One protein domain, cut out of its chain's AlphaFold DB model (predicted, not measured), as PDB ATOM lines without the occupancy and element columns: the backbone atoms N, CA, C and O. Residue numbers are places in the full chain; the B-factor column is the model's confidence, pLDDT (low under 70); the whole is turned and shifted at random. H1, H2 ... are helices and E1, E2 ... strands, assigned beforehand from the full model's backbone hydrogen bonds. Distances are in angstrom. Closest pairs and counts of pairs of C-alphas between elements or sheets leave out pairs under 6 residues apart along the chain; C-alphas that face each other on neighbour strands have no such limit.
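AT A GLANCE: This is residues 2 to 83 of the 191 residues of the protein "BTB domain-containing protein" of Dracunculus medinensis (UniProt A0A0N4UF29). A twisted sheet of four strands, in the order E2, E3, E1, E4, makes a wall with the helix H3 running along one face over E3 and E1, while the other face is bare of named helices. A small helical hairpin, H1 and H2, sits by the end of the sheet where E1 and E3 finish and E4 starts, well away from H3. The printed part has 82 residues with four named strands and three named helices, along the chain E1, E2, E3, H1, H2, E4, H3; the sheet is mixed and the class is mixed, helices and strands. The whole is compact, with a radius of gyration of the C-alphas of 12.3 A and spans of 32 by 29 by 20 A.

IN THESE COORDINATES: In the sheet, E2 is residues 19 to 23, 13.1 A from first to last C-alpha, and E3 is residues 26 to 31, 16.0 A. E1, residues 5 to 9, measures 13.3 A and begins with C-alpha 5 at (38.434, 60.172, 110.737). E4 is residues 56 to 59, 9.9 A. H3, residues 65 to 75, measures 15.3 A and ends with C-alpha 75 at (38.205, 57.938, 93.136). H1, residues 33 to 39, begins with C-alpha 33 at (36.651, 48.017, 100.950), and H2 is residues 41 to 47; each measures 10.2 A.

HOW THE PARTS SIT: E3 and E1 are the inner strands and are parallel at 30 degrees, with N 8 and O 29 at 2.8 A, within hydrogen-bond range. E2 and E3 form an antiparallel hairpin at 166 degrees, with N 21 and O 28 at 2.9 A. E1 and E4 are antiparallel at 158 degrees, with N 7 and O 57 at 2.8 A. From edge to edge the strands' lines turn by 64 degrees. H3 is on the sheet at a height over the sheet of 10.3 A; on the local plane its line stands at 8 degrees to that of E3, along the strands. The closest C-alphas of H3 and E1 are those of Tyr 65 and Ile 5, 6.5 A. H1 and H2 touch as a helical hairpin, opposite ways at a shallow tilt of 13 degrees, their closest C-alphas those of Ala 37 and Leu 44 at 4.0 A. H2 only grazes the sheet, with its residues 43 to 47; its closest C-alpha to E4 is that of Val 46, 7.2 A from that of Val 57. H1 only grazes the sheet too, with its residues 33 to 34. H3 is apart from H1 and H2. Each O i to N i+4 pair is within hydrogen-bond range in H2 and H3, and 2 of 3 are in H1.

THE WHOLE: The two C-alphas farthest apart are those of Asp 50 and Pro 83, 34.5 A. The printed part has no cut, and no link is long; those from E1 to E2 and from H2 to E4 are short, the others tight. The mean pLDDT of the printed part is 78.5, and it is under 70 at residues 2 to 4, 11 to 26, 51 to 52 and 78 to 79.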
ATOM      1  N   PHE A   2      41.307  65.582 119.825       51.03
ATOM      2  CA  PHE A   2      41.741  65.142 118.498       51.03
ATOM      3  C   PHE A   2      40.515  64.704 117.692       51.03
ATOM      4  O   PHE A   2      39.755  63.858 118.160       51.03
ATOM      5  N   MET A   3      40.288  65.311 116.525       56.73
ATOM      6  CA  MET A   3      39.288  64.818 115.577       56.73
ATOM      7  C   MET A   3      39.873  63.585 114.899       56.73
ATOM      8  O   MET A   3      41.005  63.622 114.425       56.73
ATOM      9  N   SER A   4      39.129  62.485 114.909       68.58
ATOM     10  CA  SER A   4      39.521  61.245 114.238       68.58
ATOM     11  C   SER A   4      38.609  61.023 113.037       68.58
ATOM     12  O   SER A   4      37.397  61.243 113.124       68.58
ATOM     13  N   ILE A   5      39.189  60.594 111.918       74.15
ATOM     14  CA  ILE A   5      38.434  60.172 110.737       74.15
ATOM     15  C   ILE A   5      38.341  58.655 110.791       74.15
ATOM     16  O   ILE A   5      39.365  57.973 110.815       74.15
ATOM     17  N   LYS A   6      37.116  58.139 110.809       80.01
ATOM     18  CA  LYS A   6      36.843  56.708 110.753       80.01
ATOM     19  C   LYS A   6      36.366  56.358 109.351       80.01
ATOM     20  O   LYS A   6      35.376  56.910 108.884       80.01
ATOM     21  N   ILE A   7      37.054  55.446 108.683       77.06
ATOM     22  CA  ILE A   7      36.592  54.868 107.425       77.06
ATOM     23  C   ILE A   7      36.005  53.495 107.748       77.06
ATOM     24  O   ILE A   7      36.727  52.628 108.228       77.06
ATOM     25  N   SER A   8      34.710  53.315 107.504       77.75
ATOM     26  CA  SER A   8      33.957  52.089 107.786       77.75
ATOM     27  C   SER A   8      33.553  51.392 106.490       77.75
ATOM     28  O   SER A   8      33.210  52.037 105.499       77.75
ATOM     29  N   VAL A   9      33.549  50.065 106.489       71.73
ATOM     30  CA  VAL A   9      33.197  49.274 105.304       71.73
ATOM     31  C   VAL A   9      31.678  49.095 105.202       71.73
ATOM     32  O   VAL A   9      31.050  48.618 106.145       71.73
ATOM     33  N   ILE A  10      31.079  49.431 104.052       71.38
ATOM     34  CA  ILE A  10      29.708  49.001 103.718       71.38
ATOM     35  C   ILE A  10      29.775  47.670 102.969       71.38
ATOM     36  O   ILE A  10      30.580  47.491 102.054       71.38
ATOM     37  N   CYS A  11      28.906  46.737 103.364       56.68
ATOM     38  CA  CYS A  11      28.784  45.424 102.741       56.68
ATOM     39  C   CYS A  11      28.428  45.535 101.240       56.68
ATOM     40  O   CYS A  11      27.663  46.408 100.836       56.68
ATOM     41  N   ALA A  12      28.991  44.625 100.440       53.43
ATOM     42  CA  ALA A  12      29.287  44.665  98.998       53.43
ATOM     43  C   ALA A  12      28.150  44.937  97.976       53.43
ATOM     44  O   ALA A  12      28.349  44.729  96.783       53.43
ATOM     45  N   LEU A  13      26.970  45.408  98.384       49.24
ATOM     46  CA  LEU A  13      25.807  45.583  97.499       49.24
ATOM     47  C   LEU A  13      25.718  46.954  96.810       49.24
ATOM     48  O   LEU A  13      24.819  47.182  96.005       49.24
ATOM     49  N   GLN A  14      26.647  47.869  97.080       54.41
ATOM     50  CA  GLN A  14      26.745  49.148  96.379       54.41
ATOM     51  C   GLN A  14      28.126  49.257  95.740       54.41
ATOM     52  O   GLN A  14      29.120  49.561  96.397       54.41
ATOM     53  N   GLU A  15      28.180  48.980  94.437       56.11
ATOM     54  CA  GLU A  15      29.419  48.711  93.696       56.11
ATOM     55  C   GLU A  15      30.468  49.830  93.795       56.11
ATOM     56  O   GLU A  15      31.648  49.563  93.598       56.11
ATOM     57  N   ARG A  16      30.082  51.080  94.106       59.31
ATOM     58  CA  ARG A  16      31.005  52.237  94.133       59.31
ATOM     59  C   ARG A  16      30.655  53.344  95.138       59.31
ATOM     60  O   ARG A  16      31.168  54.456  95.006       59.31
ATOM     61  N   MET A  17      29.758  53.089  96.093       58.73
ATOM     62  CA  MET A  17      29.149  54.167  96.882       58.73
ATOM     63  C   MET A  17      29.997  54.576  98.089       58.73
ATOM     64  O   MET A  17      30.552  53.735  98.794       58.73
ATOM     65  N   ILE A  18      30.032  55.886  98.335       64.23
ATOM     66  CA  ILE A  18      30.486  56.470  99.594       64.23
ATOM     67  C   ILE A  18      29.288  57.109 100.279       64.23
ATOM     68  O   ILE A  18      28.604  57.924  99.662       64.23
ATOM     69  N   ALA A  19      29.055  56.770 101.542       61.27
ATOM     70  CA  ALA A  19      28.188  57.547 102.422       61.27
ATOM     71  C   ALA A  19      29.056  58.290 103.442       61.27
ATOM     72  O   ALA A  19      30.152  57.846 103.771       61.27
ATOM     73  N   TYR A  20      28.599  59.438 103.924       68.10
ATOM     74  CA  TYR A  20      29.317  60.213 104.929       68.10
ATOM     75  C   TYR A  20      28.365  60.583 106.057       68.10
ATOM     76  O   TYR A  20      27.238  61.011 105.815       68.10
ATOM     77  N   GLU A  21      28.834  60.436 107.288       59.74
ATOM     78  CA  GLU A  21      28.119  60.853 108.486       59.74
ATOM     79  C   GLU A  21      29.049  61.701 109.352       59.74
ATOM     80  O   GLU A  21      30.206  61.352 109.600       59.74
ATOM     81  N   GLN A  22      28.541  62.840 109.816       58.73
ATOM     82  CA  GLN A  22      29.244  63.704 110.755       58.73
ATOM     83  C   GLN A  22      28.478  63.685 112.076       58.73
ATOM     84  O   GLN A  22      27.418  64.297 112.197       58.73
ATOM     85  N   TYR A  23      29.019  62.992 113.077       52.95
ATOM     86  CA  TYR A  23      28.431  62.921 114.416       52.95
ATOM     87  C   TYR A  23      29.329  63.631 115.414       52.95
ATOM     88  O   TYR A  23      30.473  63.231 115.582       52.95
ATOM     89  N   MET A  24      28.804  64.669 116.079       44.16
ATOM     90  CA  MET A  24      29.391  65.348 117.250       44.16
ATOM     91  C   MET A  24      30.935  65.270 117.350       44.16
ATOM     92  O   MET A  24      31.469  64.813 118.358       44.16
ATOM     93  N   LYS A  25      31.632  65.777 116.314       63.33
ATOM     94  CA  LYS A  25      33.106  65.905 116.157       63.33
ATOM     95  C   LYS A  25      33.883  64.722 115.564       63.33
ATOM     96  O   LYS A  25      35.084  64.872 115.350       63.33
ATOM     97  N   ASN A  26      33.227  63.621 115.219       68.01
ATOM     98  CA  ASN A  26      33.828  62.530 114.457       68.01
ATOM     99  C   ASN A  26      33.261  62.493 113.039       68.01
ATOM    100  O   ASN A  26      32.054  62.641 112.824       68.01
ATOM    101  N   HIS A  27      34.155  62.281 112.079       82.91
ATOM    102  CA  HIS A  27      33.796  62.091 110.685       82.91
ATOM    103  C   HIS A  27      33.867  60.608 110.348       82.91
ATOM    104  O   HIS A  27      34.922  59.991 110.503       82.91
ATOM    105  N   ILE A  28      32.748  60.049 109.896       83.42
ATOM    106  CA  ILE A  28      32.658  58.662 109.455       83.42
ATOM    107  C   ILE A  28      32.439  58.654 107.945       83.42
ATOM    108  O   ILE A  28      31.475  59.225 107.435       83.42
ATOM    109  N   LEU A  29      33.357  58.013 107.233       85.32
ATOM    110  CA  LEU A  29      33.297  57.795 105.795       85.32
ATOM    111  C   LEU A  29      33.021  56.326 105.555       85.32
ATOM    112  O   LEU A  29      33.798  55.462 105.945       85.32
ATOM    113  N   TYR A  30      31.923  56.035 104.891       83.62
ATOM    114  CA  TYR A  30      31.585  54.683 104.524       83.62
ATOM    115  C   TYR A  30      32.048  54.388 103.110       83.62
ATOM    116  O   TYR A  30      31.748  55.157 102.202       83.62
ATOM    117  N   VAL A  31      32.760  53.285 102.914       84.10
ATOM    118  CA  VAL A  31      33.408  52.959 101.638       84.10
ATOM    119  C   VAL A  31      33.236  51.486 101.286       84.10
ATOM    120  O   VAL A  31      33.031  50.635 102.153       84.10
ATOM    121  N   ASN A  32      33.371  51.171 100.000       85.07
ATOM    122  CA  ASN A  32      33.537  49.796  99.544       85.07
ATOM    123  C   ASN A  32      35.014  49.385  99.711       85.07
ATOM    124  O   ASN A  32      35.886  49.899  99.007       85.07
ATOM    125  N   ALA A  33      35.289  48.470 100.648       85.84
ATOM    126  CA  ALA A  33      36.651  48.017 100.950       85.84
ATOM    127  C   ALA A  33      37.337  47.343  99.761       85.84
ATOM    128  O   ALA A  33      38.518  47.586  99.538       85.84
ATOM    129  N   GLY A  34      36.603  46.529  98.996       85.17
ATOM    130  CA  GLY A  34      37.145  45.834  97.828       85.17
ATOM    131  C   GLY A  34      37.597  46.820  96.756       85.17
ATOM    132  O   GLY A  34      38.730  46.747  96.292       85.17
ATOM    133  N   TRP A  35      36.751  47.808  96.449       86.61
ATOM    134  CA  TRP A  35      37.084  48.869  95.494       86.61
ATOM    135  C   TRP A  35      38.317  49.673  95.918       86.61
ATOM    136  O   TRP A  35      39.200  49.925  95.101       86.61
ATOM    137  N   LEU A  36      38.407  50.078  97.193       89.49
ATOM    138  CA  LEU A  36      39.578  50.815  97.671       89.49
ATOM    139  C   LEU A  36      40.838  49.949  97.679       89.49
ATOM    140  O   LEU A  36      41.884  50.432  97.262       89.49
ATOM    141  N   ALA A  37      40.752  48.691  98.110       89.97
ATOM    142  CA  ALA A  37      41.889  47.773  98.124       89.97
ATOM    143  C   ALA A  37      42.437  47.477  96.718       89.97
ATOM    144  O   ALA A  37      43.641  47.299  96.563       89.97
ATOM    145  N   GLU A  38      41.587  47.482  95.687       90.52
ATOM    146  CA  GLU A  38      42.018  47.315  94.293       90.52
ATOM    147  C   GLU A  38      42.902  48.479  93.811       90.52
ATOM    148  O   GLU A  38      43.844  48.275  93.046       90.52
ATOM    149  N   ILE A  39      42.629  49.703  94.273       92.35
ATOM    150  CA  ILE A  39      43.335  50.912  93.815       92.35
ATOM    151  C   ILE A  39      44.389  51.438  94.797       92.35
ATOM    152  O   ILE A  39      45.152  52.331  94.429       92.35
ATOM    153  N   SER A  40      44.427  50.939  96.034       95.00
ATOM    154  CA  SER A  40      45.266  51.440  97.127       95.00
ATOM    155  C   SER A  40      45.948  50.299  97.865       95.00
ATOM    156  O   SER A  40      45.301  49.467  98.504       95.00
ATOM    157  N   THR A  41      47.282  50.323  97.871       94.89
ATOM    158  CA  THR A  41      48.082  49.372  98.653       94.89
ATOM    159  C   THR A  41      47.875  49.543 100.159       94.89
ATOM    160  O   THR A  41      47.885  48.557 100.894       94.89
ATOM    161  N   PHE A  42      47.623  50.775 100.616       94.50
ATOM    162  CA  PHE A  42      47.275  51.063 102.006       94.50
ATOM    163  C   PHE A  42      45.984  50.342 102.406       94.50
ATOM    164  O   PHE A  42      45.996  49.525 103.325       94.50
ATOM    165  N   PHE A  43      44.883  50.585 101.690       91.64
ATOM    166  CA  PHE A  43      43.591  49.992 102.039       91.64
ATOM    167  C   PHE A  43      43.576  48.473 101.857       91.64
ATOM    168  O   PHE A  43      42.917  47.789 102.635       91.64
ATOM    169  N   LEU A  44      44.353  47.933 100.909       90.96
ATOM    170  CA  LEU A  44      44.569  46.491 100.792       90.96
ATOM    171  C   LEU A  44      45.174  45.907 102.076       90.96
ATOM    172  O   LEU A  44      44.617  44.970 102.642       90.96
ATOM    173  N   SER A  45      46.272  46.494 102.563       91.08
ATOM    174  CA  SER A  45      46.958  46.029 103.778       91.08
ATOM    175  C   SER A  45      46.116  46.179 105.045       91.08
ATOM    176  O   SER A  45      46.252  45.393 105.977       91.08
ATOM    177  N   VAL A  46      45.234  47.178 105.072       89.59
ATOM    178  CA  VAL A  46      44.423  47.506 106.242       89.59
ATOM    179  C   VAL A  46      43.158  46.659 106.301       89.59
ATOM    180  O   VAL A  46      42.846  46.126 107.363       89.59
ATOM    181  N   PHE A  47      42.422  46.520 105.193       86.83
ATOM    182  CA  PHE A  47      41.146  45.794 105.168       86.83
ATOM    183  C   PHE A  47      41.297  44.287 104.968       86.83
ATOM    184  O   PHE A  47      40.377  43.545 105.318       86.83
ATOM    185  N   PHE A  48      42.430  43.832 104.427       86.40
ATOM    186  CA  PHE A  48      42.690  42.418 104.153       86.40
ATOM    187  C   PHE A  48      44.052  41.908 104.691       86.40
ATOM    188  O   PHE A  48      44.737  41.183 103.965       86.40
ATOM    189  N   PRO A  49      44.480  42.240 105.932       82.69
ATOM    190  CA  PRO A  49      45.705  41.687 106.512       82.69
ATOM    191  C   PRO A  49      45.543  40.191 106.792       82.69
ATOM    192  O   PRO A  49      44.655  39.802 107.548       82.69
ATOM    193  N   ASP A  50      46.393  39.348 106.199       78.26
ATOM    194  CA  ASP A  50      46.503  37.910 106.500       78.26
ATOM    195  C   ASP A  50      45.148  37.168 106.613       78.26
ATOM    196  O   ASP A  50      44.936  36.346 107.503       78.26
ATOM    197  N   HIS A  51      44.200  37.477 105.714       61.60
ATOM    198  CA  HIS A  51      42.819  36.949 105.685       61.60
ATOM    199  C   HIS A  51      41.902  37.344 106.856       61.60
ATOM    200  O   HIS A  51      40.788  36.833 106.970       61.60
ATOM    201  N   SER A  52      42.322  38.278 107.704       66.63
ATOM    202  CA  SER A  52      41.444  38.938 108.668       66.63
ATOM    203  C   SER A  52      40.846  40.200 108.048       66.63
ATOM    204  O   SER A  52      41.547  41.014 107.454       66.63
ATOM    205  N   HIS A  53      39.524  40.347 108.138       71.42
ATOM    206  CA  HIS A  53      38.834  41.534 107.646       71.42
ATOM    207  C   HIS A  53      38.748  42.568 108.763       71.42
ATOM    208  O   HIS A  53      38.076  42.331 109.769       71.42
ATOM    209  N   SER A  54      39.384  43.727 108.583       75.98
ATOM    210  CA  SER A  54      39.066  44.888 109.413       75.98
ATOM    211  C   SER A  54      37.861  45.610 108.805       75.98
ATOM    212  O   SER A  54      37.799  45.873 107.604       75.98
ATOM    213  N   SER A  55      36.854  45.895 109.629       79.67
ATOM    214  CA  SER A  55      35.660  46.631 109.195       79.67
ATOM    215  C   SER A  55      35.847  48.146 109.248       79.67
ATOM    216  O   SER A  55      34.966  48.888 108.810       79.67
ATOM    217  N   GLU A  56      36.960  48.614 109.818       84.67
ATOM    218  CA  GLU A  56      37.213  50.028 110.049       84.67
ATOM    219  C   GLU A  56      38.700  50.378 110.110       84.67
ATOM    220  O   GLU A  56      39.520  49.594 110.581       84.67
ATOM    221  N   VAL A  57      39.023  51.602 109.688       86.79
ATOM    222  CA  VAL A  57      40.335  52.223 109.889       86.79
ATOM    223  C   VAL A  57      40.181  53.630 110.442       86.79
ATOM    224  O   VAL A  57      39.339  54.405 109.988       86.79
ATOM    225  N   ILE A  58      41.002  53.955 111.438       88.04
ATOM    226  CA  ILE A  58      41.085  55.290 112.028       88.04
ATOM    227  C   ILE A  58      42.338  55.967 111.481       88.04
ATOM    228  O   ILE A  58      43.442  55.444 111.625       88.04
ATOM    229  N   LEU A  59      42.164  57.118 110.838       88.98
ATOM    230  CA  LEU A  59      43.273  57.900 110.298       88.98
ATOM    231  C   LEU A  59      43.920  58.783 111.371       88.98
ATOM    232  O   LEU A  59      43.271  59.180 112.342       88.98
ATOM    233  N   SER A  60      45.196  59.122 111.156       86.71
ATOM    234  CA  SER A  60      45.936  60.073 111.995       86.71
ATOM    235  C   SER A  60      45.239  61.436 112.051       86.71
ATOM    236  O   SER A  60      44.674  61.895 111.058       86.71
ATOM    237  N   SER A  61      45.343  62.121 113.194       84.65
ATOM    238  CA  SER A  61      44.803  63.473 113.393       84.65
ATOM    239  C   SER A  61      45.466  64.552 112.529       84.65
ATOM    240  O   SER A  61      44.980  65.677 112.488       84.65
ATOM    241  N   GLU A  62      46.587  64.234 111.879       87.59
ATOM    242  CA  GLU A  62      47.277  65.129 110.939       87.59
ATOM    243  C   GLU A  62      46.572  65.210 109.578       87.59
ATOM    244  O   GLU A  62      46.796  66.153 108.822       87.59
ATOM    245  N   ILE A  63      45.708  64.239 109.263       89.85
ATOM    246  CA  ILE A  63      44.992  64.187 107.991       89.85
ATOM    247  C   ILE A  63      43.674  64.944 108.119       89.85
ATOM    248  O   ILE A  63      42.851  64.652 108.990       89.85
ATOM    249  N   LEU A  64      43.443  65.896 107.217       90.87
ATOM    250  CA  LEU A  64      42.204  66.661 107.189       90.87
ATOM    251  C   LEU A  64      41.077  65.856 106.540       90.87
ATOM    252  O   LEU A  64      41.242  65.241 105.487       90.87
ATOM    253  N   TYR A  65      39.888  65.919 107.143       88.86
ATOM    254  CA  TYR A  65      38.696  65.248 106.620       88.86
ATOM    255  C   TYR A  65      38.366  65.681 105.188       88.86
ATOM    256  O   TYR A  65      38.046  64.841 104.350       88.86
ATOM    257  N   GLU A  66      38.486  66.977 104.902       90.23
ATOM    258  CA  GLU A  66      38.203  67.534 103.577       90.23
ATOM    259  C   GLU A  66      39.161  67.004 102.505       90.23
ATOM    260  O   GLU A  66      38.735  66.767 101.375       90.23
ATOM    261  N   ASP A  67      40.419  66.732 102.862       93.61
ATOM    262  CA  ASP A  67      41.416  66.207 101.928       93.61
ATOM    263  C   ASP A  67      41.109  64.751 101.562       93.61
ATOM    264  O   ASP A  67      41.113  64.376 100.384       93.61
ATOM    265  N   VAL A  68      40.748  63.939 102.562       91.80
ATOM    266  CA  VAL A  68      40.296  62.555 102.350       91.80
ATOM    267  C   VAL A  68      39.011  62.540 101.531       91.80
ATOM    268  O   VAL A  68      38.896  61.773 100.577       91.80
ATOM    269  N   LEU A  69      38.048  63.403 101.863       89.43
ATOM    270  CA  LEU A  69      36.784  63.501 101.142       89.43
ATOM    271  C   LEU A  69      36.995  63.927  99.683       89.43
ATOM    272  O   LEU A  69      36.324  63.401  98.793       89.43
ATOM    273  N   GLU A  70      37.911  64.857  99.414       92.26
ATOM    274  CA  GLU A  70      38.214  65.296  98.053       92.26
ATOM    275  C   GLU A  70      38.880  64.181  97.237       92.26
ATOM    276  O   GLU A  70      38.444  63.931  96.110       92.26
ATOM    277  N   LEU A  71      39.837  63.435  97.812       94.40
ATOM    278  CA  LEU A  71      40.385  62.230  97.176       94.40
ATOM    279  C   LEU A  71      39.270  61.228  96.861       94.40
ATOM    280  O   LEU A  71      39.133  60.775  95.726       94.40
ATOM    281  N   LEU A  72      38.448  60.904  97.858       91.00
ATOM    282  CA  LEU A  72      37.363  59.936  97.747       91.00
ATOM    283  C   LEU A  72      36.330  60.323  96.682       91.00
ATOM    284  O   LEU A  72      35.868  59.463  95.936       91.00
ATOM    285  N   ARG A  73      36.012  61.613  96.538       89.76
ATOM    286  CA  ARG A  73      35.150  62.124  95.457       89.76
ATOM    287  C   ARG A  73      35.782  61.997  94.074       89.76
ATOM    288  O   ARG A  73      35.050  61.921  93.088       89.76
ATOM    289  N   VAL A  74      37.111  62.002  93.987       92.88
ATOM    290  CA  VAL A  74      37.843  61.768  92.737       92.88
ATOM    291  C   VAL A  74      37.933  60.280  92.414       92.88
ATOM    292  O   VAL A  74      37.893  59.939  91.237       92.88
ATOM    293  N   VAL A  75      38.027  59.381  93.399       90.94
ATOM    294  CA  VAL A  75      38.205  57.938  93.136       90.94
ATOM    295  C   VAL A  75      36.902  57.138  93.099       90.94
ATOM    296  O   VAL A  75      36.793  56.188  92.324       90.94
ATOM    297  N   CYS A  76      35.897  57.532  93.877       84.18
ATOM    298  CA  CYS A  76      34.626  56.824  94.003       84.18
ATOM    299  C   CYS A  76      33.471  57.598  93.361       84.18
ATOM    300  O   CYS A  76      33.518  58.811  93.153       84.18
ATOM    301  N   TYR A  77      32.392  56.879  93.058       70.00
ATOM    302  CA  TYR A  77      31.186  57.466  92.488       70.00
ATOM    303  C   TYR A  77      30.160  57.695  93.596       70.00
ATOM    304  O   TYR A  77      29.476  56.759  93.993       70.00
ATOM    305  N   CYS A  78      30.004  58.931  94.078       61.72
ATOM    306  CA  CYS A  78      28.813  59.292  94.852       61.72
ATOM    307  C   CYS A  78      28.618  60.815  94.982       61.72
ATOM    308  O   CYS A  78      29.482  61.483  95.551       61.72
ATOM    309  N   PRO A  79      27.502  61.403  94.506       63.34
ATOM    310  CA  PRO A  79      26.627  60.949  93.413       63.34
ATOM    311  C   PRO A  79      27.263  61.158  92.026       63.34
ATOM    312  O   PRO A  79      26.820  60.585  91.034       63.34
ATOM    313  N   ARG A  80      28.318  61.978  91.938       71.72
ATOM    314  CA  ARG A  80      29.122  62.184  90.731       71.72
ATOM    315  C   ARG A  80      30.592  62.173  91.109       71.72
ATOM    316  O   ARG A  80      30.994  62.893  92.019       71.72
ATOM    317  N   LYS A  81      31.375  61.384  90.376       84.85
ATOM    318  CA  LYS A  81      32.834  61.428  90.443       84.85
ATOM    319  C   LYS A  81      33.288  62.842  90.073       84.85
ATOM    320  O   LYS A  81      32.910  63.350  89.014       84.85
ATOM    321  N   LYS A  82      34.060  63.489  90.942       91.17
ATOM    322  CA  LYS A  82      34.679  64.778  90.631       91.17
ATOM    323  C   LYS A  82      35.859  64.561  89.675       91.17
ATOM    324  O   LYS A  82      36.613  63.605  89.857       91.17
ATOM    325  N   PRO A  83      36.051  65.429  88.669       94.78
ATOM    326  CA  PRO A  83      37.277  65.416  87.885       94.78
ATOM    327  C   PRO A  83      38.457  65.946  88.712       94.78
ATOM    328  O   PRO A  83      38.278  66.694  89.677       94.78
TER     329      PRO A  83